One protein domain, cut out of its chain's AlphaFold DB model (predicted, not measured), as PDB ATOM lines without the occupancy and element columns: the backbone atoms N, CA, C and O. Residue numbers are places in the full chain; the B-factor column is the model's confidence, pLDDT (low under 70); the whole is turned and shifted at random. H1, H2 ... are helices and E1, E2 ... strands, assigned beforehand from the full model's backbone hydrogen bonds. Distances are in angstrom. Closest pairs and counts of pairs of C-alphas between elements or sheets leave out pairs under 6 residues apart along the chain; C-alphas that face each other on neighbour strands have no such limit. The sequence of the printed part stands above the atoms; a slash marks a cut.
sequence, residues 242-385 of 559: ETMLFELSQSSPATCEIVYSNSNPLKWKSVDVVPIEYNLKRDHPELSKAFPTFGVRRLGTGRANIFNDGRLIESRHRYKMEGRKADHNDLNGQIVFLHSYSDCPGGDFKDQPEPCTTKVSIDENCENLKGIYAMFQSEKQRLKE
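What this domain is: This is residues 242 to 385 of the 559 residues of an uncharacterized protein of viral metagenome (UniProt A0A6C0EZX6). A twisted sheet of six strands forms the body, with the long helix H4 crossing one face at a slant and the shorter helix H1 over part of the opposite face. H2 sits off the sheet near H1, the four-residue H3 is on the same face as H4, and a long stretch without a named element, residues 342 to 366, leads from E6 to H4. The printed part has 144 residues with four named helices and six named strands, in the order H1 E1 E2 E3 H2 E4 E5 H3 E6 H4, and its class is mixed, helices and strands. The sheet is branched at E3 and mixed: E4 and E6 are parallel, while the other neighbour pairs are antiparallel. The whole is compact, with a radius of gyration of the C-alphas of 15.1 A and spans of 43 by 30 by 29 A.

How they stand to each other: E3, residues 271 to 280, has three neighbours in a staggered pairing. On one side of it lie E1, residues 256 to 261, beside residues 276 to 280, and E2, residues 266 to 268, beside residues 271 to 273. On the other side lies E6, residues 334 to 341, beside residues 271 to 279. N 259 and O 277 of E1 and E3 are 2.8 A apart, within hydrogen-bond range; E2 and E3 form a hairpin with N 266 and O 273 at 2.7 A; E3 and E6 have N 274 and O 339 at 2.8 A. On the other side of E6 from E3 lies E4, residues 303 to 308, parallel to E6 at 13 degrees, with N 305 and O 336 at 2.8 A. E5, residues 311 to 317, forms a hairpin with E4, with N 304 and O 316 at 2.8 A. The edge strands are E1, E2 and E5. H4, residues 367 to 385, is on the sheet at a height of 8.8 A, over E3 and E6. On the local plane its line and that of E3 stand at 59.5 degrees, slantwise to the strands but only just short of across. Its closest C-alphas to E2 are those of Trp 268 and Ile 372, 6.3 A apart. H1, residues 242 to 251, is on the opposite face at a height of 8.9 A, over E1 and only just over E3, where 3 of its C-alphas fall. It runs across the strands, at 67 degrees to E1 on the local plane, and the closest C-alphas of H1 and E1 are those of Ser 249 and Cys 256, 4.7 A apart. H2, residues 285 to 290, is not on the sheet; it is close to but not clearly touching H1, with the C-alphas of Met 244 and Leu 287 closest at 7.0 A. H3, residues 318 to 321, is on the same face as H4, and the closest C-alphas of the two, those of Met 321 and Tyr 373, are 7.4 A apart, close but not clearly touching. H1, H2 and H4 have every O i to N i+4 pair within hydrogen-bond range, and H3 is too short for such a pair.

Where its parts are: H1 begins at C-alpha 242, (155.165, 143.079, 258.530), and is 14.2 A long. E1 measures 13.6 A, E2 6.5 A and E3 28.9 A, the last from C-alpha 271 at (138.811, 155.515, 264.090). H2 measures 8.6 A, E4 16.1 A, E5 17.8 A, H3 5.0 A and E6 22.7 A. H4 is 27.0 A long and ends at C-alpha 385, (130.804, 131.251, 258.033).

The domain as a whole: The C-alphas of Pro 285 and Gly 346 are the two farthest apart, at 44.4 A. The printed part has no cut. The long links are H2 to E4 and H3 to E6, with 12 residues each, and E6 to H4, with 25. The mean pLDDT of the printed part is 84.9, and it is under 70 at residue 328, residues 342 to 349 and residues 357 to 360.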
ATOM      1  N   GLU A 242     156.362 143.203 259.358       95.69
ATOM      2  CA  GLU A 242     155.165 143.079 258.530       95.69
ATOM      3  C   GLU A 242     155.509 142.969 257.043       95.69
ATOM      4  O   GLU A 242     155.019 142.063 256.372       95.69
ATOM      5  N   THR A 243     156.413 143.815 256.537       96.31
ATOM      6  CA  THR A 243     156.871 143.757 255.142       96.31
ATOM      7  C   THR A 243     157.509 142.410 254.812       96.31
ATOM      8  O   THR A 243     157.168 141.805 253.798       96.31
ATOM      9  N   MET A 244     158.397 141.896 255.673       96.56
ATOM     10  CA  MET A 244     159.018 140.587 255.439       96.56
ATOM     11  C   MET A 244     158.005 139.439 255.507       96.56
ATOM     12  O   MET A 244     158.097 138.503 254.716       96.56
ATOM     13  N   LEU A 245     157.020 139.500 256.413       96.19
ATOM     14  CA  LEU A 245     155.929 138.521 256.465       96.19
ATOM     15  C   LEU A 245     155.055 138.580 255.206       96.19
ATOM     16  O   LEU A 245     154.713 137.535 254.651       96.19
ATOM     17  N   PHE A 246     154.737 139.781 254.721       96.25
ATOM     18  CA  PHE A 246     153.991 139.974 253.482       96.25
ATOM     19  C   PHE A 246     154.737 139.386 252.279       96.25
ATOM     20  O   PHE A 246     154.191 138.525 251.592       96.25
ATOM     21  N   GLU A 247     156.000 139.753 252.061       95.81
ATOM     22  CA  GLU A 247     156.819 139.206 250.970       95.81
ATOM     23  C   GLU A 247     156.959 137.680 251.055       95.81
ATOM     24  O   GLU A 247     156.851 136.973 250.045       95.81
ATOM     25  N   LEU A 248     157.152 137.150 252.266       95.56
ATOM     26  CA  LEU A 248     157.234 135.711 252.497       95.56
ATOM     27  C   LEU A 248     155.903 135.012 252.202       95.56
ATOM     28  O   LEU A 248     155.905 133.902 251.674       95.56
ATOM     29  N   SER A 249     154.771 135.653 252.496       95.75
ATOM     30  CA  SER A 249     153.447 135.104 252.191       95.75
ATOM     31  C   SER A 249     153.159 135.025 250.691       95.75
ATOM     32  O   SER A 249     152.472 134.104 250.256       95.75
ATOM     33  N   GLN A 250     153.725 135.939 249.894       94.81
ATOM     34  CA  GLN A 250     153.597 135.928 248.435       94.81
ATOM     35  C   GLN A 250     154.547 134.912 247.788       94.81
ATOM     36  O   GLN A 250     154.156 134.154 246.902       94.81
ATOM     37  N   SER A 251     155.803 134.874 248.242       94.88
ATOM     38  CA  SER A 251     156.852 134.024 247.661       94.88
ATOM     39  C   SER A 251     156.829 132.577 248.167       94.88
ATOM     40  O   SER A 251     157.247 131.660 247.460       94.88
ATOM     41  N   SER A 252     156.341 132.343 249.390       92.62
ATOM     42  CA  SER A 252     156.306 131.024 250.027       92.62
ATOM     43  C   SER A 252     155.074 130.826 250.934       92.62
ATOM     44  O   SER A 252     155.222 130.703 252.155       92.62
ATOM     45  N   PRO A 253     153.862 130.656 250.362       90.25
ATOM     46  CA  PRO A 253     152.626 130.367 251.115       90.25
ATOM     47  C   PRO A 253     152.694 129.133 252.041       90.25
ATOM     48  O   PRO A 253     151.944 128.984 253.010       90.25
ATOM     49  N   ALA A 254     153.605 128.201 251.734       89.31
ATOM     50  CA  ALA A 254     153.881 127.024 252.558       89.31
ATOM     51  C   ALA A 254     154.625 127.365 253.864       89.31
ATOM     52  O   ALA A 254     154.577 126.593 254.821       89.31
ATOM     53  N   THR A 255     155.321 128.503 253.900       91.31
ATOM     54  CA  THR A 255     156.104 128.990 255.040       91.31
ATOM     55  C   THR A 255     155.328 130.035 255.833       91.31
ATOM     56  O   THR A 255     155.263 129.933 257.056       91.31
ATOM     57  N   CYS A 256     154.705 130.997 255.153       95.06
ATOM     58  CA  CYS A 256     153.881 132.037 255.758       95.06
ATOM     59  C   CYS A 256     152.590 132.194 254.956       95.06
ATOM     60  O   CYS A 256     152.628 132.216 253.736       95.06
ATOM     61  N   GLU A 257     151.451 132.299 255.626       94.50
ATOM     62  CA  GLU A 257     150.145 132.490 254.994       94.50
ATOM     63  C   GLU A 257     149.470 133.735 255.564       94.50
ATOM     64  O   GLU A 257     149.517 133.943 256.775       94.50
ATOM     65  N   ILE A 258     148.802 134.525 254.719       93.81
ATOM     66  CA  ILE A 258     147.850 135.542 255.176       93.81
ATOM     67  C   ILE A 258     146.536 134.825 255.495       93.81
ATOM     68  O   ILE A 258     145.834 134.374 254.595       93.81
ATOM     69  N   VAL A 259     146.220 134.696 256.782       90.88
ATOM     70  CA  VAL A 259     144.996 134.033 257.272       90.88
ATOM     71  C   VAL A 259     143.807 134.982 257.252       90.88
ATOM     72  O   VAL A 259     142.661 134.556 257.116       90.88
ATOM     73  N   TYR A 260     144.074 136.271 257.431       89.75
ATOM     74  CA  TYR A 260     143.067 137.313 257.368       89.75
ATOM     75  C   TYR A 260     143.705 138.591 256.844       89.75
ATOM     76  O   TYR A 260     144.770 138.998 257.298       89.75
ATOM     77  N   SER A 261     143.023 139.240 255.916       87.31
ATOM     78  CA  SER A 261     143.297 140.608 255.504       87.31
ATOM     79  C   SER A 261     141.974 141.197 255.054       87.31
ATOM     80  O   SER A 261     141.265 140.561 254.273       87.31
ATOM     81  N   ASN A 262     141.632 142.385 255.541       76.69
ATOM     82  CA  ASN A 262     140.447 143.092 255.078       76.69
ATOM     83  C   ASN A 262     140.865 144.284 254.225       76.69
ATOM     84  O   ASN A 262     141.613 145.143 254.686       76.69
ATOM     85  N   SER A 263     140.385 144.329 252.983       71.38
ATOM     86  CA  SER A 263     140.596 145.478 252.099       71.38
ATOM     87  C   SER A 263     139.805 146.704 252.557       71.38
ATOM     88  O   SER A 263     140.196 147.824 252.248       71.38
ATOM     89  N   ASN A 264     138.714 146.497 253.299       82.69
ATOM     90  CA  ASN A 264     137.922 147.570 253.885       82.69
ATOM     91  C   ASN A 264     138.293 147.725 255.365       82.69
ATOM     92  O   ASN A 264     138.151 146.762 256.127       82.69
ATOM     93  N   PRO A 265     138.742 148.913 255.802       87.31
ATOM     94  CA  PRO A 265     138.975 149.166 257.213       87.31
ATOM     95  C   PRO A 265     137.711 148.917 258.040       87.31
ATOM     96  O   PRO A 265     136.597 149.285 257.664       87.31
ATOM     97  N   LEU A 266     137.899 148.293 259.193       89.69
ATOM     98  CA  LEU A 266     136.882 148.121 260.213       89.69
ATOM     99  C   LEU A 266     136.671 149.438 260.965       89.69
ATOM    100  O   LEU A 266     137.640 150.078 261.368       89.69
ATOM    101  N   LYS A 267     135.418 149.840 261.202       88.00
ATOM    102  CA  LYS A 267     135.117 151.110 261.877       88.00
ATOM    103  C   LYS A 267     134.904 150.920 263.376       88.00
ATOM    104  O   LYS A 267     133.884 150.363 263.778       88.00
ATOM    105  N   TRP A 268     135.816 151.426 264.213       88.06
ATOM    106  CA  TRP A 268     135.637 151.486 265.671       88.06
ATOM    107  C   TRP A 268     135.417 152.928 266.109       88.06
ATOM    108  O   TRP A 268     136.347 153.729 266.120       88.06
ATOM    109  N   LYS A 269     134.180 153.263 266.495       87.31
ATOM    110  CA  LYS A 269     133.793 154.645 266.812       87.31
ATOM    111  C   LYS A 269     134.238 155.593 265.685       87.31
ATOM    112  O   LYS A 269     133.790 155.448 264.549       87.31
ATOM    113  N   SER A 270     135.118 156.545 265.989       84.56
ATOM    114  CA  SER A 270     135.617 157.534 265.044       84.56
ATOM    115  C   SER A 270     136.907 157.118 264.308       84.56
ATOM    116  O   SER A 270     137.267 157.773 263.329       84.56
ATOM    117  N   VAL A 271     137.547 155.999 264.681       84.69
ATOM    118  CA  VAL A 271     138.811 155.515 264.090       84.69
ATOM    119  C   VAL A 271     138.605 154.345 263.124       84.69
ATOM    120  O   VAL A 271     137.706 153.518 263.298       84.69
ATOM    121  N   ASP A 272     139.460 154.278 262.105       88.25
ATOM    122  CA  ASP A 272     139.517 153.158 261.163       88.25
ATOM    123  C   ASP A 272     140.585 152.163 261.613       88.25
ATOM    124  O   ASP A 272     141.664 152.551 262.065       88.25
ATOM    125  N   VAL A 273     140.288 150.871 261.501       90.75
ATOM    126  CA  VAL A 273     141.190 149.789 261.888       90.75
ATOM    127  C   VAL A 273     141.404 148.841 260.721       90.75
ATOM    128  O   VAL A 273     140.451 148.274 260.199       90.75
ATOM    129  N   VAL A 274     142.658 148.599 260.350       91.94
ATOM    130  CA  VAL A 274     143.042 147.620 259.327       91.94
ATOM    131  C   VAL A 274     143.716 146.428 260.014       91.94
ATOM    132  O   VAL A 274     144.865 146.546 260.450       91.94
ATOM    133  N   PRO A 275     143.017 145.286 260.166       93.00
ATOM    134  CA  PRO A 275     143.595 144.074 260.720       93.00
ATOM    135  C   PRO A 275     144.228 143.216 259.622       93.00
ATOM    136  O   PRO A 275     143.600 142.950 258.594       93.00
ATOM    137  N   ILE A 276     145.423 142.696 259.887       94.31
ATOM    138  CA  ILE A 276     146.079 141.684 259.053       94.31
ATOM    139  C   ILE A 276     146.580 140.562 259.961       94.31
ATOM    140  O   ILE A 276     147.151 140.812 261.019       94.31
ATOM    141  N   GLU A 277     146.361 139.313 259.574       94.50
ATOM    142  CA  GLU A 277     146.832 138.140 260.302       94.50
ATOM    143  C   GLU A 277     147.668 137.249 259.402       94.50
ATOM    144  O   GLU A 277     147.209 136.772 258.362       94.50
ATOM    145  N   TYR A 278     148.871 136.958 259.878       95.06
ATOM    146  CA  TYR A 278     149.794 136.006 259.292       95.06
ATOM    147  C   TYR A 278     149.853 134.732 260.128       95.06
ATOM    148  O   TYR A 278     149.716 134.753 261.352       95.06
ATOM    149  N   ASN A 279     150.133 133.617 259.466       93.88
ATOM    150  CA  ASN A 279     150.460 132.348 260.093       93.88
ATOM    151  C   ASN A 279     151.797 131.835 259.562       93.88
ATOM    152  O   ASN A 279     151.897 131.357 258.430       93.88
ATOM    153  N   LEU A 280     152.827 131.926 260.400       93.38
ATOM    154  CA  LEU A 280     154.144 131.356 260.165       93.38
ATOM    155  C   LEU A 280     154.099 129.847 260.446       93.38
ATOM    156  O   LEU A 280     154.162 129.394 261.590       93.38
ATOM    157  N   LYS A 281     153.999 129.052 259.381       91.88
ATOM    158  CA  LYS A 281     153.904 127.586 259.436       91.88
ATOM    159  C   LYS A 281     155.227 126.926 259.825       91.88
ATOM    160  O   LYS A 281     155.221 125.821 260.366       91.88
ATOM    161  N   ARG A 282     156.364 127.577 259.580       90.06
ATOM    162  CA  ARG A 282     157.712 127.117 259.962       90.06
ATOM    163  C   ARG A 282     158.677 128.295 260.015       90.06
ATOM    164  O   ARG A 282     158.420 129.311 259.379       90.06
ATOM    165  N   ASP A 283     159.791 128.122 260.718       90.88
ATOM    166  CA  ASP A 283     160.859 129.122 260.755       90.88
ATOM    167  C   ASP A 283     161.431 129.372 259.358       90.88
ATOM    168  O   ASP A 283     161.619 128.442 258.568       90.88
ATOM    169  N   HIS A 284     161.717 130.640 259.070       92.56
ATOM    170  CA  HIS A 284     162.385 131.061 257.845       92.56
ATOM    171  C   HIS A 284     163.736 131.689 258.206       92.56
ATOM    172  O   HIS A 284     163.737 132.672 258.947       92.56
ATOM    173  N   PRO A 285     164.877 131.188 257.689       92.56
ATOM    174  CA  PRO A 285     166.204 131.627 258.125       92.56
ATOM    175  C   PRO A 285     166.417 133.143 258.078       92.56
ATOM    176  O   PRO A 285     166.934 133.720 259.029       92.56
ATOM    177  N   GLU A 286     165.980 133.805 257.003       92.12
ATOM    178  CA  GLU A 286     166.139 135.258 256.861       92.12
ATOM    179  C   GLU A 286     165.257 136.035 257.843       92.12
ATOM    180  O   GLU A 286     165.707 137.017 258.429       92.12
ATOM    181  N   LEU A 287     164.026 135.564 258.076       93.06
ATOM    182  CA  LEU A 287     163.090 136.201 259.002       93.06
ATOM    183  C   LEU A 287     163.570 136.023 260.444       93.06
ATOM    184  O   LEU A 287     163.587 136.978 261.208       93.06
ATOM    185  N   SER A 288     164.020 134.820 260.800       92.19
ATOM    186  CA  SER A 288     164.553 134.508 262.126       92.19
ATOM    187  C   SER A 288     165.874 135.227 262.407       92.19
ATOM    188  O   SER A 288     166.151 135.558 263.555       92.19
ATOM    189  N   LYS A 289     166.679 135.502 261.371       91.56
ATOM    190  CA  LYS A 289     167.889 136.325 261.488       91.56
ATOM    191  C   LYS A 289     167.555 137.805 261.682       91.56
ATOM    192  O   LYS A 289     168.169 138.442 262.529       91.56
ATOM    193  N   ALA A 290     166.614 138.346 260.908       91.94
ATOM    194  CA  ALA A 290     166.218 139.754 260.991       91.94
ATOM    195  C   ALA A 290     165.398 140.067 262.255       91.94
ATOM    196  O   ALA A 290     165.557 141.135 262.841       91.94
ATOM    197  N   PHE A 291     164.570 139.117 262.698       92.25
ATOM    198  CA  PHE A 291     163.686 139.242 263.855       92.25
ATOM    199  C   PHE A 291     163.814 138.036 264.803       92.25
ATOM    200  O   PHE A 291     162.901 137.209 264.884       92.25
ATOM    201  N   PRO A 292     164.923 137.888 265.550       87.44
ATOM    202  CA  PRO A 292     165.103 136.760 266.468       87.44
ATOM    203  C   PRO A 292     164.048 136.669 267.585       87.44
ATOM    204  O   PRO A 292     163.828 135.598 268.156       87.44
ATOM    205  N   THR A 293     163.409 137.787 267.935       86.06
ATOM    206  CA  THR A 293     162.321 137.843 268.912       86.06
ATOM    207  C   THR A 293     160.975 137.481 268.284       86.06
ATOM    208  O   THR A 293     160.251 136.660 268.860       86.06
ATOM    209  N   PHE A 294     160.622 138.087 267.145       87.31
ATOM    210  CA  PHE A 294     159.259 138.021 266.589       87.31
ATOM    211  C   PHE A 294     159.099 137.129 265.348       87.31
ATOM    212  O   PHE A 294     157.998 136.666 265.067       87.31
ATOM    213  N   GLY A 295     160.182 136.857 264.622       87.81
ATOM    214  CA  GLY A 295     160.223 136.121 263.352       87.81
ATOM    215  C   GLY A 295     160.541 134.628 263.473       87.81
ATOM    216  O   GLY A 295     161.016 134.011 262.518       87.81
ATOM    217  N   VAL A 296     160.336 134.048 264.655       89.19
ATOM    218  CA  VAL A 296     160.575 132.628 264.967       89.19
ATOM    219  C   VAL A 296     159.265 132.023 265.438       89.19
ATOM    220  O   VAL A 296     158.521 132.705 266.126       89.19
ATOM    221  N   ARG A 297     158.964 130.768 265.119       87.94
ATOM    222  CA  ARG A 297     157.762 130.024 265.509       87.94
ATOM    223  C   ARG A 297     157.948 129.369 266.882       87.94
ATOM    224  O   ARG A 297     158.425 128.243 267.012       87.94
ATOM    225  N   ARG A 298     157.534 130.073 267.932       82.12
ATOM    226  CA  ARG A 298     157.560 129.630 269.334       82.12
ATOM    227  C   ARG A 298     156.278 130.064 270.050       82.12
ATOM    228  O   ARG A 298     155.540 130.906 269.551       82.12
ATOM    229  N   LEU A 299     156.035 129.558 271.260       71.56
ATOM    230  CA  LEU A 299     154.916 130.011 272.116       71.56
ATOM    231  C   LEU A 299     154.859 131.550 272.240       71.56
ATOM    232  O   LEU A 299     153.805 132.174 272.253       71.56
ATOM    233  N   GLY A 300     156.021 132.207 272.235       72.19
ATOM    234  CA  GLY A 300     156.108 133.665 272.272       72.19
ATOM    235  C   GLY A 300     155.587 134.404 271.031       72.19
ATOM    236  O   GLY A 300     155.459 135.619 271.102       72.19
ATOM    237  N   THR A 301     155.307 133.721 269.922       77.06
ATOM    238  CA  THR A 301     155.031 134.317 268.598       77.06
ATOM    239  C   THR A 301     153.563 134.630 268.375       77.06
ATOM    240  O   THR A 301     153.252 135.508 267.578       77.06
ATOM    241  N   GLY A 302     152.668 133.942 269.091       86.38
ATOM    242  CA  GLY A 302     151.227 134.170 269.051       86.38
ATOM    243  C   GLY A 302     150.870 135.557 269.583       86.38
ATOM    244  O   GLY A 302     150.524 135.676 270.760       86.38
ATOM    245  N   ARG A 303     150.993 136.615 268.772       87.38
ATOM    246  CA  ARG A 303     150.889 138.011 269.226       87.38
ATOM    247  C   ARG A 303     150.027 138.890 268.339       87.38
ATOM    248  O   ARG A 303     149.923 138.670 267.142       87.38
ATOM    249  N   ALA A 304     149.452 139.918 268.953       90.50
ATOM    250  CA  ALA A 304     148.843 141.057 268.294       90.50
ATOM    251  C   ALA A 304     149.736 142.291 268.482       90.50
ATOM    252  O   ALA A 304     149.935 142.754 269.606       90.50
ATOM    253  N   ASN A 305     150.271 142.800 267.377       92.00
ATOM    254  CA  ASN A 305     151.019 144.042 267.288       92.00
ATOM    255  C   ASN A 305     150.032 145.185 267.032       92.00
ATOM    256  O   ASN A 305     149.381 145.226 265.988       92.00
ATOM    257  N   ILE A 306     149.882 146.077 268.008       90.56
ATOM    258  CA  ILE A 306     148.866 147.133 267.988       90.56
ATOM    259  C   ILE A 306     149.524 148.444 267.576       90.56
ATOM    260  O   ILE A 306     150.297 149.023 268.343       90.56
ATOM    261  N   PHE A 307     149.227 148.893 266.361       89.56
ATOM    262  CA  PHE A 307     149.767 150.115 265.787       89.56
ATOM    263  C   PHE A 307     148.763 151.258 265.920       89.56
ATOM    264  O   PHE A 307     147.587 151.119 265.581       89.56
ATOM    265  N   ASN A 308     149.250 152.411 266.365       84.75
ATOM    266  CA  ASN A 308     148.537 153.677 266.282       84.75
ATOM    267  C   ASN A 308     149.309 154.558 265.303       84.75
ATOM    268  O   ASN A 308     150.451 154.932 265.586       84.75
ATOM    269  N   ASP A 309     148.698 154.842 264.152       79.69
ATOM    270  CA  ASP A 309     149.242 155.695 263.092       79.69
ATOM    271  C   ASP A 309     150.680 155.325 262.694       79.69
ATOM    272  O   ASP A 309     151.597 156.143 262.713       79.69
ATOM    273  N   GLY A 310     150.891 154.046 262.384       84.44
ATOM    274  CA  GLY A 310     152.189 153.536 261.946       84.44
ATOM    275  C   GLY A 310     153.217 153.326 263.062       84.44
ATOM    276  O   GLY A 310     154.348 152.941 262.775       84.44
ATOM    277  N   ARG A 311     152.848 153.502 264.339       87.06
ATOM    278  CA  ARG A 311     153.701 153.182 265.497       87.06
ATOM    279  C   ARG A 311     153.099 152.084 266.369       87.06
ATOM    280  O   ARG A 311     152.028 152.259 266.941       87.06
ATOM    281  N   LEU A 312     153.845 151.008 266.591       89.06
ATOM    282  CA  LEU A 312     153.515 149.943 267.535       89.06
ATOM    283  C   LEU A 312     153.505 150.478 268.970       89.06
ATOM    284  O   LEU A 312     154.532 150.932 269.476       89.06
ATOM    285  N   ILE A 313     152.381 150.384 269.671       84.19
ATOM    286  CA  ILE A 313     152.322 150.693 271.104       84.19
ATOM    287  C   ILE A 313     152.779 149.482 271.905       84.19
ATOM    288  O   ILE A 313     153.736 149.585 272.662       84.19
ATOM    289  N   GLU A 314     152.155 148.325 271.690       82.88
ATOM    290  CA  GLU A 314     152.454 147.093 272.419       82.88
ATOM    291  C   GLU A 314     152.245 145.863 271.528       82.88
ATOM    292  O   GLU A 314     151.328 145.826 270.706       82.88
ATOM    293  N   SER A 315     153.075 144.836 271.730       85.19
ATOM    294  CA  SER A 315     152.863 143.502 271.165       85.19
ATOM    295  C   SER A 315     152.348 142.563 272.255       85.19
ATOM    296  O   SER A 315     153.110 142.130 273.123       85.19
ATOM    297  N   ARG A 316     151.048 142.254 272.232       84.19
ATOM    298  CA  ARG A 316     150.385 141.437 273.259       84.19
ATOM    299  C   ARG A 316     150.253 139.995 272.829       84.19
ATOM    300  O   ARG A 316     149.899 139.718 271.690       84.19
ATOM    301  N   HIS A 317     150.433 139.066 273.763       84.56
ATOM    302  CA  HIS A 317     150.091 137.674 273.499       84.56
ATOM    303  C   HIS A 317     148.612 137.531 273.153       84.56
ATOM    304  O   HIS A 317     147.730 138.005 273.874       84.56
ATOM    305  N   ARG A 318     148.343 136.822 272.065       86.50
ATOM    306  CA  ARG A 318     147.009 136.684 271.502       86.50
ATOM    307  C   ARG A 318     146.066 135.921 272.434       86.50
ATOM    308  O   ARG A 318     144.921 136.327 272.584       86.50
ATOM    309  N   TYR A 319     146.547 134.902 273.147       84.00
ATOM    310  CA  TYR A 319     145.716 134.179 274.117       84.00
ATOM    311  C   TYR A 319     145.158 135.105 275.215       84.00
ATOM    312  O   TYR A 319     144.010 134.938 275.623       84.00
ATOM    313  N   LYS A 320     145.926 136.119 275.652       82.12
ATOM    314  CA  LYS A 320     145.463 137.116 276.635       82.12
ATOM    315  C   LYS A 320     144.369 138.004 276.052       82.12
ATOM    316  O   LYS A 320     143.401 138.308 276.738       82.12
ATOM    317  N   MET A 321     144.517 138.389 274.786       84.50
ATOM    318  CA  MET A 321     143.519 139.173 274.054       84.50
ATOM    319  C   MET A 321     142.203 138.403 273.882       84.50
ATOM    320  O   MET A 321     141.129 138.988 273.950       84.50
ATOM    321  N   GLU A 322     142.281 137.080 273.732       83.56
ATOM    322  CA  GLU A 322     141.124 136.176 273.681       83.56
ATOM    323  C   GLU A 322     140.562 135.804 275.070       83.56
ATOM    324  O   GLU A 322     139.683 134.952 275.170       83.56
ATOM    325  N   GLY A 323     141.068 136.396 276.160       81.44
ATOM    326  CA  GLY A 323     140.606 136.107 277.523       81.44
ATOM    327  C   GLY A 323     140.976 134.711 278.039       81.44
ATOM    328  O   GLY A 323     140.411 134.243 279.030       81.44
ATOM    329  N   ARG A 324     141.929 134.026 277.394       81.56
ATOM    330  CA  ARG A 324     142.420 132.716 277.832       81.56
ATOM    331  C   ARG A 324     143.477 132.878 278.926       81.56
ATOM    332  O   ARG A 324     144.242 133.840 278.944       81.56
ATOM    333  N   LYS A 325     143.553 131.902 279.836       81.69
ATOM    334  CA  LYS A 325     144.526 131.910 280.948       81.69
ATOM    335  C   LYS A 325     145.941 131.513 280.526       81.69
ATOM    336  O   LYS A 325     146.902 131.953 281.149       81.69
ATOM    337  N   ALA A 326     146.061 130.678 279.501       77.44
ATOM    338  CA  ALA A 326     147.329 130.144 279.036       77.44
ATOM    339  C   ALA A 326     147.372 130.132 277.512       77.44
ATOM    340  O   ALA A 326     146.332 130.100 276.847       77.44
ATOM    341  N   ASP A 327     148.595 130.142 276.991       74.44
ATOM    342  CA  ASP A 327     148.826 129.873 275.588       74.44
ATOM    343  C   ASP A 327     148.648 128.376 275.336       74.44
ATOM    344  O   ASP A 327     149.294 127.534 275.966       74.44
ATOM    345  N   HIS A 328     147.737 128.050 274.435       66.38
ATOM    346  CA  HIS A 328     147.597 126.710 273.907       66.38
ATOM    347  C   HIS A 328     148.301 126.752 272.538       66.38
ATOM    348  O   HIS A 328     148.164 127.718 271.791       66.38
ATOM    349  N   ASN A 329     149.136 125.753 272.230       71.12
ATOM    350  CA  ASN A 329     150.024 125.737 271.052       71.12
ATOM    351  C   ASN A 329     149.339 126.039 269.692       71.12
ATOM    352  O   ASN A 329     150.038 126.222 268.696       71.12
ATOM    353  N   ASP A 330     148.005 126.075 269.624       73.50
ATOM    354  CA  ASP A 330     147.185 126.487 268.478       73.50
ATOM    355  C   ASP A 330     147.465 127.909 267.973       73.50
ATOM    356  O   ASP A 330     147.223 128.173 266.795       73.50
ATOM    357  N   LEU A 331     148.009 128.803 268.804       77.69
ATOM    358  CA  LEU A 331     148.366 130.169 268.391       77.69
ATOM    359  C   LEU A 331     149.824 130.307 267.929       77.69
ATOM    360  O   LEU A 331     150.256 131.391 267.532       77.69
ATOM    361  N   ASN A 332     150.601 129.221 267.958       85.06
ATOM    362  CA  ASN A 332     152.013 129.258 267.606       85.06
ATOM    363  C   ASN A 332     152.214 129.594 266.117       85.06
ATOM    364  O   ASN A 332     151.811 128.832 265.235       85.06
ATOM    365  N   GLY A 333     152.902 130.710 265.858       87.56
ATOM    366  CA  GLY A 333     153.143 131.251 264.520       87.56
ATOM    367  C   GLY A 333     152.085 132.252 264.050       87.56
ATOM    368  O   GLY A 333     152.261 132.836 262.986       87.56
ATOM    369  N   GLN A 334     151.017 132.489 264.820       90.62
ATOM    370  CA  GLN A 334     149.969 133.443 264.449       90.62
ATOM    371  C   GLN A 334     150.334 134.859 264.895       90.62
ATOM    372  O   GLN A 334     150.402 135.152 266.087       90.62
ATOM    373  N   ILE A 335     150.534 135.749 263.930       93.56
ATOM    374  CA  ILE A 335     150.953 137.130 264.157       93.56
ATOM    375  C   ILE A 335     149.876 138.041 263.581       93.56
ATOM    376  O   ILE A 335     149.579 137.981 262.394       93.56
ATOM    377  N   VAL A 336     149.285 138.880 264.425       93.81
ATOM    378  CA  VAL A 336     148.251 139.845 264.044       93.81
ATOM    379  C   VAL A 336     148.847 141.247 264.074       93.81
ATOM    380  O   VAL A 336     149.577 141.591 265.001       93.81
ATOM    381  N   PHE A 337     148.499 142.061 263.092       94.56
ATOM    382  CA  PHE A 337     148.729 143.497 263.046       94.56
ATOM    383  C   PHE A 337     147.370 144.188 263.123       94.56
ATOM    384  O   PHE A 337     146.457 143.839 262.380       94.56
ATOM    385  N   LEU A 338     147.215 145.118 264.064       93.12
ATOM    386  CA  LEU A 338     146.014 145.937 264.223       93.12
ATOM    387  C   LEU A 338     146.412 147.393 264.012       93.12
ATOM    388  O   LEU A 338     146.889 148.037 264.946       93.12
ATOM    389  N   HIS A 339     146.242 147.890 262.791       91.56
ATOM    390  CA  HIS A 339     146.580 149.269 262.452       91.56
ATOM    391  C   HIS A 339     145.393 150.178 262.685       91.56
ATOM    392  O   HIS A 339     144.410 150.091 261.959       91.56
ATOM    393  N   SER A 340     145.478 151.037 263.692       87.50
ATOM    394  CA  SER A 340     144.482 152.075 263.943       87.50
ATOM    395  C   SER A 340     144.927 153.407 263.345       87.50
ATOM    396  O   SER A 340     146.052 153.853 263.583       87.50
ATOM    397  N   TYR A 341     144.027 154.032 262.587       82.06
ATOM    398  CA  TYR A 341     144.234 155.312 261.919       82.06
ATOM    399  C   TYR A 341     143.208 156.328 262.414       82.06
ATOM    400  O   TYR A 341     142.011 156.036 262.497       82.06
ATOM    401  N   SER A 342     143.670 157.531 262.762       68.81
ATOM    402  CA  SER A 342     142.803 158.620 263.246       68.81
ATOM    403  C   SER A 342     142.557 159.714 262.203       68.81
ATOM    404  O   SER A 342     142.071 160.790 262.547       68.81
ATOM    405  N   ASP A 343     142.858 159.468 260.931       55.16
ATOM    406  CA  ASP A 343     142.984 160.527 259.920       55.16
ATOM    407  C   ASP A 343     141.644 161.091 259.398       55.16
ATOM    408  O   ASP A 343     141.613 161.858 258.436       55.16
ATOM    409  N   CYS A 344     140.522 160.796 260.062       47.91
ATOM    410  CA  CYS A 344     139.296 161.560 259.858       47.91
ATOM    411  C   CYS A 344     139.490 162.991 260.403       47.91
ATOM    412  O   CYS A 344     139.823 163.146 261.583       47.91
ATOM    413  N   PRO A 345     139.167 164.050 259.635       42.88
ATOM    414  CA  PRO A 345     138.813 165.343 260.212       42.88
ATOM    415  C   PRO A 345     137.547 165.127 261.064       42.88
ATOM    416  O   PRO A 345     136.432 165.164 260.555       42.88
ATOM    417  N   GLY A 346     137.723 164.777 262.343       43.66
ATOM    418  CA  GLY A 346     136.643 164.367 263.252       43.66
ATOM    419  C   GLY A 346     136.858 163.048 264.011       43.66
ATOM    420  O   GLY A 346     135.990 162.680 264.797       43.66
ATOM    421  N   GLY A 347     137.981 162.346 263.814       53.66
ATOM    422  CA  GLY A 347     138.394 161.234 264.677       53.66
ATOM    423  C   GLY A 347     138.938 161.742 266.013       53.66
ATOM    424  O   GLY A 347     139.881 162.533 266.014       53.66
ATOM    425  N   ASP A 348     138.365 161.333 267.148       64.88
ATOM    426  CA  ASP A 348     138.930 161.678 268.460       64.88
ATOM    427  C   ASP A 348     140.068 160.694 268.761       64.88
ATOM    428  O   ASP A 348     139.841 159.494 268.886       64.88
ATOM    429  N   PHE A 349     141.302 161.182 268.920       67.75
ATOM    430  CA  PHE A 349     142.444 160.351 269.328       67.75
ATOM    431  C   PHE A 349     142.190 159.609 270.655       67.75
ATOM    432  O   PHE A 349     142.874 158.632 270.953       67.75
ATOM    433  N   LYS A 350     141.199 160.040 271.449       73.19
ATOM    434  CA  LYS A 350     140.705 159.316 272.630       73.19
ATOM    435  C   LYS A 350     140.016 157.985 272.308       73.19
ATOM    436  O   LYS A 350     139.847 157.171 273.210       73.19
ATOM    437  N   ASP A 351     139.618 157.749 271.060       79.50
ATOM    438  CA  ASP A 351     139.031 156.485 270.600       79.50
ATOM    439  C   ASP A 351     140.084 155.461 270.136       79.50
ATOM    440  O   ASP A 351     139.746 154.296 269.908       79.50
ATOM    441  N   GLN A 352     141.362 155.852 270.041       81.06
ATOM    442  CA  GLN A 352     142.472 154.926 269.788       81.06
ATOM    443  C   GLN A 352     142.768 154.038 271.018       81.06
ATOM    444  O   GLN A 352     142.377 154.376 272.142       81.06
ATOM    445  N   PRO A 353     143.480 152.903 270.850       83.38
ATOM    446  CA  PRO A 353     144.034 152.153 271.976       83.38
ATOM    447  C   PRO A 353     144.837 153.064 272.913       83.38
ATOM    448  O   PRO A 353     145.750 153.763 272.472       83.38
ATOM    449  N   GLU A 354     144.482 153.048 274.197       79.75
ATOM    450  CA  GLU A 354     145.006 153.960 275.213       79.75
ATOM    451  C   GLU A 354     146.371 153.474 275.719       79.75
ATOM    452  O   GLU A 354     146.449 152.433 276.382       79.75
ATOM    453  N   PRO A 355     147.468 154.188 275.418       74.75
ATOM    454  CA  PRO A 355     148.766 153.843 275.965       74.75
ATOM    455  C   PRO A 355     148.802 154.065 277.482       74.75
ATOM    456  O   PRO A 355     148.185 154.983 278.012       74.75
ATOM    457  N   CYS A 356     149.632 153.298 278.183       70.56
ATOM    458  CA  CYS A 356     150.051 153.652 279.534       70.56
ATOM    459  C   CYS A 356     150.858 154.961 279.530       70.56
ATOM    460  O   CYS A 356     151.327 155.430 278.489       70.56
ATOM    461  N   THR A 357     151.145 155.491 280.722       64.62
ATOM    462  CA  THR A 357     151.931 156.721 280.938       64.62
ATOM    463  C   THR A 357     153.221 156.778 280.105       64.62
ATOM    464  O   THR A 357     153.628 157.838 279.627       64.62
ATOM    465  N   THR A 358     153.856 155.626 279.892       62.03
ATOM    466  CA  THR A 358     155.152 155.480 279.224       62.03
ATOM    467  C   THR A 358     155.064 155.270 277.712       62.03
ATOM    468  O   THR A 358     156.111 155.235 277.091       62.03
ATOM    469  N   LYS A 359     153.860 155.142 277.131       69.62
ATOM    470  CA  LYS A 359     153.561 154.973 275.686       69.62
ATOM    471  C   LYS A 359     154.222 153.800 274.952       69.62
ATOM    472  O   LYS A 359     154.062 153.644 273.741       69.62
ATOM    473  N   VAL A 360     154.852 152.909 275.709       69.75
ATOM    474  CA  VAL A 360     155.435 151.643 275.240       69.75
ATOM    475  C   VAL A 360     154.560 150.419 275.543       69.75
ATOM    476  O   VAL A 360     154.933 149.301 275.200       69.75
ATOM    477  N   SER A 361     153.437 150.615 276.231       75.81
ATOM    478  CA  SER A 361     152.449 149.588 276.576       75.81
ATOM    479  C   SER A 361     151.047 150.193 276.535       75.81
ATOM    480  O   SER A 361     150.908 151.416 276.575       75.81
ATOM    481  N   ILE A 362     150.014 149.359 276.465       79.12
ATOM    482  CA  ILE A 362     148.601 149.762 276.496       79.12
ATOM    483  C   ILE A 362     148.049 149.573 277.911       79.12
ATOM    484  O   ILE A 362     148.452 148.643 278.612       79.12
ATOM    485  N   ASP A 363     147.116 150.426 278.342       77.25
ATOM    486  CA  ASP A 363     146.407 150.229 279.611       77.25
ATOM    487  C   ASP A 363     145.660 148.881 279.589       77.25
ATOM    488  O   ASP A 363     144.937 148.545 278.648       77.25
ATOM    489  N   GLU A 364     145.841 148.063 280.627       77.19
ATOM    490  CA  GLU A 364     145.172 146.764 280.769       77.19
ATOM    491  C   GLU A 364     143.640 146.875 280.720       77.19
ATOM    492  O   GLU A 364     142.956 145.950 280.270       77.19
ATOM    493  N   ASN A 365     143.094 148.018 281.135       81.31
ATOM    494  CA  ASN A 365     141.664 148.282 281.164       81.31
ATOM    495  C   ASN A 365     141.135 149.000 279.921       81.31
ATOM    496  O   ASN A 365     139.925 149.200 279.852       81.31
ATOM    497  N   CYS A 366     141.982 149.314 278.935       84.12
ATOM    498  CA  CYS A 366     141.592 150.057 277.739       84.12
ATOM    499  C   CYS A 366     140.360 149.444 277.039       84.12
ATOM    500  O   CYS A 366     140.422 148.351 276.463       84.12
ATOM    501  N   GLU A 367     139.236 150.165 277.062       87.81
ATOM    502  CA  GLU A 367     137.981 149.732 276.435       87.81
ATOM    503  C   GLU A 367     138.079 149.717 274.908       87.81
ATOM    504  O   GLU A 367     137.577 148.793 274.268       87.81
ATOM    505  N   ASN A 368     138.786 150.692 274.325       88.38
ATOM    506  CA  ASN A 368     138.974 150.775 272.877       88.38
ATOM    507  C   ASN A 368     139.698 149.537 272.340       88.38
ATOM    508  O   ASN A 368     139.253 148.948 271.361       88.38
ATOM    509  N   LEU A 369     140.763 149.081 273.012       88.56
ATOM    510  CA  LEU A 369     141.490 147.882 272.596       88.56
ATOM    511  C   LEU A 369     140.598 146.631 272.643       88.56
ATOM    512  O   LEU A 369     140.585 145.846 271.693       88.56
ATOM    513  N   LYS A 370     139.847 146.441 273.737       89.25
ATOM    514  CA  LYS A 370     138.918 145.308 273.887       89.25
ATOM    515  C   LYS A 370     137.875 145.308 272.768       89.25
ATOM    516  O   LYS A 370     137.617 144.269 272.165       89.25
ATOM    517  N   GLY A 371     137.326 146.479 272.472       90.12
ATOM    518  CA  GLY A 371     136.348 146.688 271.416       90.12
ATOM    519  C   GLY A 371     136.867 146.410 270.008       90.12
ATOM    520  O   GLY A 371     136.264 145.630 269.271       90.12
ATOM    521  N   ILE A 372     138.022 146.983 269.663       90.69
ATOM    522  CA  ILE A 372     138.704 146.757 268.381       90.69
ATOM    523  C   ILE A 372     138.968 145.265 268.172       90.69
ATOM    524  O   ILE A 372     138.670 144.714 267.111       90.69
ATOM    525  N   TYR A 373     139.491 144.589 269.197       90.62
ATOM    526  CA  TYR A 373     139.803 143.169 269.099       90.62
ATOM    527  C   TYR A 373     138.546 142.302 268.949       90.62
ATOM    528  O   TYR A 373     138.529 141.387 268.126       90.62
ATOM    529  N   ALA A 374     137.477 142.607 269.691       90.94
ATOM    530  CA  ALA A 374     136.200 141.909 269.570       90.94
ATOM    531  C   ALA A 374     135.587 142.068 268.169       90.94
ATOM    532  O   ALA A 374     135.104 141.091 267.597       90.94
ATOM    533  N   MET A 375     135.658 143.269 267.586       91.38
ATOM    534  CA  MET A 375     135.177 143.519 266.227       91.38
ATOM    535  C   MET A 375     135.963 142.723 265.187       91.38
ATOM    536  O   MET A 375     135.362 142.067 264.340       91.38
ATOM    537  N   PHE A 376     137.295 142.732 265.281       92.19
ATOM    538  CA  PHE A 376     138.153 141.925 264.418       92.19
ATOM    539  C   PHE A 376     137.768 140.438 264.474       92.19
ATOM    540  O   PHE A 376     137.603 139.800 263.434       92.19
ATOM    541  N   GLN A 377     137.566 139.890 265.674       91.12
ATOM    542  CA  GLN A 377     137.169 138.490 265.838       91.12
ATOM    543  C   GLN A 377     135.779 138.201 265.258       91.12
ATOM    544  O   GLN A 377     135.602 137.187 264.582       91.12
ATOM    545  N   SER A 378     134.812 139.096 265.477       91.44
ATOM    546  CA  SER A 378     133.463 138.974 264.915       91.44
ATOM    547  C   SER A 378     133.491 138.960 263.389       91.44
ATOM    548  O   SER A 378     132.869 138.100 262.769       91.44
ATOM    549  N   GLU A 379     134.245 139.871 262.775       91.31
ATOM    550  CA  GLU A 379     134.349 139.941 261.320       91.31
ATOM    551  C   GLU A 379     135.056 138.712 260.741       91.31
ATOM    552  O   GLU A 379     134.603 138.117 259.763       91.31
ATOM    553  N   LYS A 380     136.143 138.271 261.381       90.19
ATOM    554  CA  LYS A 380     136.839 137.040 261.002       90.19
ATOM    555  C   LYS A 380     135.913 135.824 261.066       90.19
ATOM    556  O   LYS A 380     136.003 134.945 260.210       90.19
ATOM    557  N   GLN A 381     135.043 135.752 262.071       90.69
ATOM    558  CA  GLN A 381     134.077 134.665 262.204       90.69
ATOM    559  C   GLN A 381     132.998 134.728 261.114       90.69
ATOM    560  O   GLN A 381     132.733 133.705 260.486       90.69
ATOM    561  N   ARG A 382     132.459 135.920 260.825       91.12
ATOM    562  CA  ARG A 382     131.484 136.139 259.745       91.12
ATOM    563  C   ARG A 382     132.011 135.638 258.399       91.12
ATOM    564  O   ARG A 382     131.357 134.832 257.747       91.12
ATOM    565  N   LEU A 383     133.232 136.030 258.022       88.00
ATOM    566  CA  LEU A 383     133.846 135.604 256.756       88.00
ATOM    567  C   LEU A 383     134.075 134.087 256.683       88.00
ATOM    568  O   LEU A 383     133.920 133.480 255.624       88.00
ATOM    569  N   LYS A 384     134.425 133.444 257.805       89.50
ATOM    570  CA  LYS A 384     134.558 131.979 257.860       89.50
ATOM    571  C   LYS A 384     133.227 131.270 257.638       89.50
ATOM    572  O   LYS A 384     133.198 130.222 256.995       89.50
ATOM    573  N   GLU A 385     132.149 131.802 258.201       92.44
ATOM    574  CA  GLU A 385     130.804 131.251 258.033       92.44
ATOM    575  C   GLU A 385     130.317 131.415 256.590       92.44
ATOM    576  O   GLU A 385     129.837 130.442 256.010       92.44
TER     577      GLU A 385